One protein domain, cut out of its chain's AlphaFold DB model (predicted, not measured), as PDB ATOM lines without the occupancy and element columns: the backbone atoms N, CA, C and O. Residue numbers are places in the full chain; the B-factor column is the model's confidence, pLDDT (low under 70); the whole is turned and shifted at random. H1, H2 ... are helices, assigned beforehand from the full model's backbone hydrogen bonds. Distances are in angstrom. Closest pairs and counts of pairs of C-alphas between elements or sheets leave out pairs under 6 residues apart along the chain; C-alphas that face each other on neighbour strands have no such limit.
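AT A GLANCE: This is residues 3 to 61 of the 106 residues of the protein "Dimer_Tnp_hAT domain-containing protein" of Cannabis sativa (UniProt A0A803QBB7). Helix H1 sticks out as an arm from a small body, where H3 and H4 form a helical hairpin and H2 packs on H4. Between H2 and H3, residues 29 to 36 stick out as a loop. The printed part has 59 residues with four named helices, H1 to H4 in order, and no named strand: all helix. It is elongated, 49 by 25 by 16 A, and only just loose, close to extended; the radius of gyration of the C-alphas is 15.4 A.

IN THESE COORDINATES: Find C-alpha 3 at (142.140, 166.579, 72.167); H1 runs from there to residue 13, 16.8 A. H2 is residues 18 to 23, 8.7 A; H3 is 37 to 43, 9.9 A. H4, residues 49 to 59, 15.6 A, ends at (148.484, 183.569, 114.598).

HOW THE PARTS SIT: H1 is apart from H2, H3 and H4. H2 touches H4 at a steep tilt of 61 degrees, the same way; look at their closest C-alphas, Glu 18 and Leu 51, 6.9 A. The hairpin's H3 and H4 touch at a shallow tilt of 24 degrees, opposite ways, closest at C-alphas Trp 41 and Ser 52, 5.5 A. Every O i to N i+4 pair is within hydrogen-bond range in H2 and H3, 6 of 7 in H4, and 3 of 7 in H1, beside 4 of 8 O i to N i+3 pairs.

THE WHOLE: The farthest C-alphas, Asn 3 and Ile 61, are 50.8 A apart. The printed part has no cut; the link H2 to H3 is long. Residues 3 to 15 have pLDDT under 70.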
ATOM      1  N   ASN A   3     141.184 165.515  71.804       49.12
ATOM      2  CA  ASN A   3     142.140 166.579  72.167       49.12
ATOM      3  C   ASN A   3     141.524 167.651  73.088       49.12
ATOM      4  O   ASN A   3     142.183 168.159  73.977       49.12
ATOM      5  N   LYS A   4     140.205 167.879  73.004       55.31
ATOM      6  CA  LYS A   4     139.497 168.902  73.802       55.31
ATOM      7  C   LYS A   4     139.306 168.537  75.288       55.31
ATOM      8  O   LYS A   4     138.703 169.317  76.029       55.31
ATOM      9  N   LYS A   5     139.687 167.321  75.700       52.12
ATOM     10  CA  LYS A   5     139.682 166.893  77.112       52.12
ATOM     11  C   LYS A   5     141.049 167.097  77.771       52.12
ATOM     12  O   LYS A   5     141.061 167.499  78.922       52.12
ATOM     13  N   LEU A   6     142.141 166.898  77.029       52.84
ATOM     14  CA  LEU A   6     143.510 167.155  77.497       52.84
ATOM     15  C   LEU A   6     143.774 168.664  77.631       52.84
ATOM     16  O   LEU A   6     144.224 169.108  78.680       52.84
ATOM     17  N   ASP A   7     143.329 169.461  76.653       49.12
ATOM     18  CA  ASP A   7     143.453 170.929  76.708       49.12
ATOM     19  C   ASP A   7     142.691 171.544  77.902       49.12
ATOM     20  O   ASP A   7     143.075 172.574  78.445       49.12
ATOM     21  N   ARG A   8     141.608 170.893  78.352       49.72
ATOM     22  CA  ARG A   8     140.750 171.391  79.439       49.72
ATOM     23  C   ARG A   8     141.324 171.154  80.840       49.72
ATOM     24  O   ARG A   8     140.884 171.809  81.782       49.72
ATOM     25  N   GLU A   9     142.258 170.216  80.982       50.09
ATOM     26  CA  GLU A   9     142.960 169.952  82.245       50.09
ATOM     27  C   GLU A   9     144.201 170.847  82.392       50.09
ATOM     28  O   GLU A   9     144.496 171.284  83.505       50.09
ATOM     29  N   GLU A  10     144.857 171.216  81.284       48.28
ATOM     30  CA  GLU A  10     145.978 172.167  81.285       48.28
ATOM     31  C   GLU A  10     145.512 173.631  81.423       48.28
ATOM     32  O   GLU A  10     146.094 174.381  82.208       48.28
ATOM     33  N   GLU A  11     144.399 174.033  80.796       45.12
ATOM     34  CA  GLU A  11     143.859 175.411  80.859       45.12
ATOM     35  C   GLU A  11     143.253 175.772  82.240       45.12
ATOM     36  O   GLU A  11     143.136 176.941  82.602       45.12
ATOM     37  N   ASN A  12     142.927 174.780  83.084       50.66
ATOM     38  CA  ASN A  12     142.441 175.007  84.456       50.66
ATOM     39  C   ASN A  12     143.576 175.174  85.491       50.66
ATOM     40  O   ASN A  12     143.326 175.393  86.680       50.66
ATOM     41  N   THR A  13     144.839 175.076  85.066       52.56
ATOM     42  CA  THR A  13     145.987 175.417  85.920       52.56
ATOM     43  C   THR A  13     146.195 176.932  86.038       52.56
ATOM     44  O   THR A  13     146.875 177.383  86.961       52.56
ATOM     45  N   GLU A  14     145.552 177.734  85.180       60.06
ATOM     46  CA  GLU A  14     145.893 179.147  84.990       60.06
ATOM     47  C   GLU A  14     145.312 180.133  86.017       60.06
ATOM     48  O   GLU A  14     145.710 181.298  86.006       60.06
ATOM     49  N   LYS A  15     144.441 179.731  86.958       66.19
ATOM     50  CA  LYS A  15     143.993 180.639  88.045       66.19
ATOM     51  C   LYS A  15     143.781 179.964  89.402       66.19
ATOM     52  O   LYS A  15     142.812 180.273  90.093       66.19
ATOM     53  N   LYS A  16     144.680 179.073  89.837       80.44
ATOM     54  CA  LYS A  16     144.656 178.612  91.240       80.44
ATOM     55  C   LYS A  16     144.982 179.777  92.178       80.44
ATOM     56  O   LYS A  16     146.054 180.383  92.077       80.44
ATOM     57  N   THR A  17     144.067 180.093  93.091       91.44
ATOM     58  CA  THR A  17     144.276 181.142  94.096       91.44
ATOM     59  C   THR A  17     145.374 180.733  95.086       91.44
ATOM     60  O   THR A  17     145.819 179.583  95.112       91.44
ATOM     61  N   GLU A  18     145.849 181.664  95.920       93.00
ATOM     62  CA  GLU A  18     146.771 181.296  97.008       93.00
ATOM     63  C   GLU A  18     146.151 180.252  97.948       93.00
ATOM     64  O   GLU A  18     146.859 179.361  98.407       93.00
ATOM     65  N   VAL A  19     144.833 180.336  98.174       93.31
ATOM     66  CA  VAL A  19     144.068 179.405  99.014       93.31
ATOM     67  C   VAL A  19     144.048 178.019  98.392       93.31
ATOM     68  O   VAL A  19     144.390 177.056  99.068       93.31
ATOM     69  N   ASP A  20     143.737 177.917  97.100       93.81
ATOM     70  CA  ASP A  20     143.721 176.624  96.409       93.81
ATOM     71  C   ASP A  20     145.097 175.958  96.451       93.81
ATOM     72  O   ASP A  20     145.205 174.759  96.683       93.81
ATOM     73  N   ARG A  21     146.164 176.744  96.264       92.56
ATOM     74  CA  ARG A  21     147.541 176.241  96.342       92.56
ATOM     75  C   ARG A  21     147.912 175.796  97.757       92.56
ATOM     76  O   ARG A  21     148.558 174.770  97.892       92.56
ATOM     77  N   TYR A  22     147.503 176.535  98.787       92.69
ATOM     78  CA  TYR A  22     147.747 176.161 100.182       92.69
ATOM     79  C   TYR A  22     147.003 174.875 100.570       92.69
ATOM     80  O   TYR A  22     147.589 173.988 101.177       92.69
ATOM     81  N   LEU A  23     145.735 174.740 100.168       92.00
ATOM     82  CA  LEU A  23     144.912 173.560 100.467       92.00
ATOM     83  C   LEU A  23     145.367 172.290  99.736       92.00
ATOM     84  O   LEU A  23     145.029 171.190 100.161       92.00
ATOM     85  N   MET A  24     146.100 172.432  98.630       91.81
ATOM     86  CA  MET A  24     146.697 171.308  97.900       91.81
ATOM     87  C   MET A  24     148.058 170.886  98.456       91.81
ATOM     88  O   MET A  24     148.597 169.871  98.013       91.81
ATOM     89  N   GLU A  25     148.627 171.658  99.378       89.81
ATOM     90  CA  GLU A  25     149.955 171.385  99.897       89.81
ATOM     91  C   GLU A  25     149.942 170.196 100.858       89.81
ATOM     92  O   GLU A  25     148.947 169.905 101.528       89.81
ATOM     93  N   GLN A  26     151.065 169.483 100.921       88.12
ATOM     94  CA  GLN A  26     151.206 168.380 101.857       88.12
ATOM     95  C   GLN A  26     151.085 168.903 103.292       88.12
ATOM     96  O   GLN A  26     151.749 169.872 103.668       88.12
ATOM     97  N   CYS A  27     150.234 168.254 104.087       83.62
ATOM     98  CA  CYS A  27     150.105 168.577 105.500       83.62
ATOM     99  C   CYS A  27     151.428 168.314 106.217       83.62
ATOM    100  O   CYS A  27     152.078 167.292 105.990       83.62
ATOM    101  N   VAL A  28     151.797 169.250 107.088       86.19
ATOM    102  CA  VAL A  28     152.899 169.066 108.030       86.19
ATOM    103  C   VAL A  28     152.482 168.022 109.063       86.19
ATOM    104  O   VAL A  28     151.299 167.923 109.402       86.19
ATOM    105  N   ASP A  29     153.446 167.239 109.535       86.38
ATOM    106  CA  ASP A  29     153.230 166.327 110.651       86.38
ATOM    107  C   ASP A  29     152.857 167.122 111.911       86.38
ATOM    108  O   ASP A  29     153.553 168.056 112.305       86.38
ATOM    109  N   VAL A  30     151.725 166.777 112.519       79.06
ATOM    110  CA  VAL A  30     151.212 167.458 113.716       79.06
ATOM    111  C   VAL A  30     151.986 167.082 114.976       79.06
ATOM    112  O   VAL A  30     151.911 167.814 115.961       79.06
ATOM    113  N   ASP A  31     152.727 165.973 114.936       86.62
ATOM    114  CA  ASP A  31     153.521 165.479 116.059       86.62
ATOM    115  C   ASP A  31     154.976 165.996 116.026       86.62
ATOM    116  O   ASP A  31     155.767 165.687 116.921       86.62
ATOM    117  N   ASP A  32     155.337 166.814 115.028       89.25
ATOM    118  CA  ASP A  32     156.644 167.471 114.958       89.25
ATOM    119  C   ASP A  32     156.742 168.605 115.994       89.25
ATOM    120  O   ASP A  32     156.226 169.711 115.815       89.25
ATOM    121  N   VAL A  33     157.432 168.320 117.100       86.19
ATOM    122  CA  VAL A  33     157.651 169.261 118.209       86.19
ATOM    123  C   VAL A  33     158.577 170.427 117.857       86.19
ATOM    124  O   VAL A  33     158.540 171.448 118.543       86.19
ATOM    125  N   ASP A  34     159.393 170.291 116.809       88.75
ATOM    126  CA  ASP A  34     160.321 171.328 116.353       88.75
ATOM    127  C   ASP A  34     159.688 172.225 115.273       88.75
ATOM    128  O   ASP A  34     160.300 173.201 114.820       88.75
ATOM    129  N   PHE A  35     158.446 171.936 114.870       88.56
ATOM    130  CA  PHE A  35     157.749 172.707 113.855       88.56
ATOM    131  C   PHE A  35     157.285 174.078 114.370       88.56
ATOM    132  O   PHE A  35     156.331 174.214 115.139       88.56
ATOM    133  N   ASP A  36     157.920 175.135 113.861       88.38
ATOM    134  CA  ASP A  36     157.491 176.516 114.076       88.38
ATOM    135  C   ASP A  36     156.607 177.008 112.916       88.38
ATOM    136  O   ASP A  36     157.078 177.362 111.827       88.38
ATOM    137  N   LEU A  37     155.302 177.093 113.190       89.00
ATOM    138  CA  LEU A  37     154.286 177.552 112.246       89.00
ATOM    139  C   LEU A  37     154.520 178.992 111.750       89.00
ATOM    140  O   LEU A  37     154.286 179.277 110.571       89.00
ATOM    141  N   LEU A  38     154.979 179.911 112.608       89.31
ATOM    142  CA  LEU A  38     155.234 181.300 112.205       89.31
ATOM    143  C   LEU A  38     156.450 181.373 111.282       89.31
ATOM    144  O   LEU A  38     156.417 182.067 110.260       89.31
ATOM    145  N   THR A  39     157.493 180.606 111.599       90.94
ATOM    146  CA  THR A  39     158.674 180.478 110.739       90.94
ATOM    147  C   THR A  39     158.309 179.853 109.389       90.94
ATOM    148  O   THR A  39     158.755 180.345 108.350       90.94
ATOM    149  N   TRP A  40     157.427 178.850 109.355       92.12
ATOM    150  CA  TRP A  40     156.939 178.270 108.099       92.12
ATOM    151  C   TRP A  40     156.229 179.306 107.214       92.12
ATOM    152  O   TRP A  40     156.536 179.417 106.022       92.12
ATOM    153  N   TRP A  41     155.331 180.118 107.786       93.62
ATOM    154  CA  TRP A  41     154.655 181.190 107.045       93.62
ATOM    155  C   TRP A  41     155.627 182.262 106.551       93.62
ATOM    156  O   TRP A  41     155.478 182.746 105.428       93.62
ATOM    157  N   LYS A  42     156.655 182.590 107.343       91.81
ATOM    158  CA  LYS A  42     157.722 183.518 106.946       91.81
ATOM    159  C   LYS A  42     158.506 182.998 105.739       91.81
ATOM    160  O   LYS A  42     158.726 183.748 104.790       91.81
ATOM    161  N   LEU A  43     158.884 181.719 105.744       93.69
ATOM    162  CA  LEU A  43     159.615 181.085 104.639       93.69
ATOM    163  C   LEU A  43     158.766 180.973 103.363       93.69
ATOM    164  O   LEU A  43     159.289 181.108 102.257       93.69
ATOM    165  N   ASN A  44     157.451 180.783 103.501       93.75
ATOM    166  CA  ASN A  44     156.529 180.653 102.371       93.75
ATOM    167  C   ASN A  44     155.864 181.978 101.942       93.75
ATOM    168  O   ASN A  44     155.046 181.982 101.019       93.75
ATOM    169  N   ALA A  45     156.236 183.117 102.535       94.19
ATOM    170  CA  ALA A  45     155.620 184.416 102.253       94.19
ATOM    171  C   ALA A  45     155.740 184.856 100.783       94.19
ATOM    172  O   ALA A  45     154.863 185.535 100.252       94.19
ATOM    173  N   SER A  46     156.798 184.435 100.084       93.31
ATOM    174  CA  SER A  46     156.963 184.699  98.648       93.31
ATOM    175  C   SER A  46     155.966 183.921  97.779       93.31
ATOM    176  O   SER A  46     155.552 184.423  96.731       93.31
ATOM    177  N   ARG A  47     155.561 182.719  98.222       92.62
ATOM    178  CA  ARG A  47     154.603 181.823  97.549       92.62
ATOM    179  C   ARG A  47     153.154 182.211  97.844       92.62
ATOM    180  O   ARG A  47     152.296 182.051  96.969       92.62
ATOM    181  N   PHE A  48     152.904 182.695  99.058       94.19
ATOM    182  CA  PHE A  48     151.591 183.009  99.616       94.19
ATOM    183  C   PHE A  48     151.593 184.436 100.176       94.19
ATOM    184  O   PHE A  48     151.635 184.642 101.388       94.19
ATOM    185  N   LYS A  49     151.620 185.445  99.304       93.50
ATOM    186  CA  LYS A  49     151.849 186.841  99.704       93.50
ATOM    187  C   LYS A  49     150.726 187.386 100.574       93.50
ATOM    188  O   LYS A  49     150.996 188.033 101.577       93.50
ATOM    189  N   ILE A  50     149.477 187.130 100.196       94.56
ATOM    190  CA  ILE A  50     148.303 187.628 100.917       94.56
ATOM    191  C   ILE A  50     148.033 186.727 102.120       94.56
ATOM    192  O   ILE A  50     147.832 187.213 103.231       94.56
ATOM    193  N   LEU A  51     148.081 185.408 101.922       95.00
ATOM    194  CA  LEU A  51     147.815 184.453 102.997       95.00
ATOM    195  C   LEU A  51     148.845 184.512 104.126       95.00
ATOM    196  O   LEU A  51     148.444 184.434 105.279       95.00
ATOM    197  N   SER A  52     150.134 184.712 103.839       94.12
ATOM    198  CA  SER A  52     151.148 184.861 104.897       94.12
ATOM    199  C   SER A  52     150.933 186.109 105.752       94.12
ATOM    200  O   SER A  52     151.179 186.068 106.956       94.12
ATOM    201  N   MET A  53     150.420 187.199 105.169       93.88
ATOM    202  CA  MET A  53     150.045 188.400 105.921       93.88
ATOM    203  C   MET A  53     148.867 188.116 106.855       93.88
ATOM    204  O   MET A  53     148.946 188.426 108.039       93.88
ATOM    205  N   ILE A  54     147.818 187.461 106.346       94.31
ATOM    206  CA  ILE A  54     146.654 187.071 107.154       94.31
ATOM    207  C   ILE A  54     147.070 186.097 108.260       94.31
ATOM    208  O   ILE A  54     146.699 186.281 109.414       94.31
ATOM    209  N   ALA A  55     147.863 185.079 107.927       92.69
ATOM    210  CA  ALA A  55     148.326 184.080 108.878       92.69
ATOM    211  C   ALA A  55     149.166 184.708 109.990       92.69
ATOM    212  O   ALA A  55     148.935 184.409 111.155       92.69
ATOM    213  N   ARG A  56     150.083 185.624 109.661       90.88
ATOM    214  CA  ARG A  56     150.844 186.373 110.668       90.88
ATOM    215  C   ARG A  56     149.914 187.132 111.613       90.88
ATOM    216  O   ARG A  56     150.107 187.068 112.821       90.88
ATOM    217  N   ASP A  57     148.921 187.831 111.076       89.38
ATOM    218  CA  ASP A  57     148.036 188.671 111.883       89.38
ATOM    219  C   ASP A  57     147.089 187.825 112.759       89.38
ATOM    220  O   ASP A  57     146.841 188.182 113.907       89.38
ATOM    221  N   VAL A  58     146.610 186.678 112.262       90.31
ATOM    222  CA  VAL A  58     145.734 185.751 113.004       90.31
ATOM    223  C   VAL A  58     146.507 184.951 114.056       90.31
ATOM    224  O   VAL A  58     146.043 184.816 115.186       90.31
ATOM    225  N   LEU A  59     147.686 184.426 113.712       86.50
ATOM    226  CA  LEU A  59     148.484 183.569 114.598       86.50
ATOM    227  C   LEU A  59     149.255 184.358 115.664       86.50
ATOM    228  O   LEU A  59     149.634 183.788 116.682       86.50
ATOM    229  N   ALA A  60     149.478 185.660 115.461       82.25
ATOM    230  CA  ALA A  60     150.085 186.528 116.471       82.25
ATOM    231  C   ALA A  60     149.134 186.865 117.635       82.25
ATOM    232  O   ALA A  60     149.577 187.422 118.643       82.25
ATOM    233  N   ILE A  61     147.838 186.551 117.521       82.31
ATOM    234  CA  ILE A  61     146.862 186.800 118.582       82.31
ATOM    235  C   ILE A  61     147.106 185.792 119.716       82.31
ATOM    236  O   ILE A  61     146.998 184.585 119.496       82.31
TER     237      ILE A  61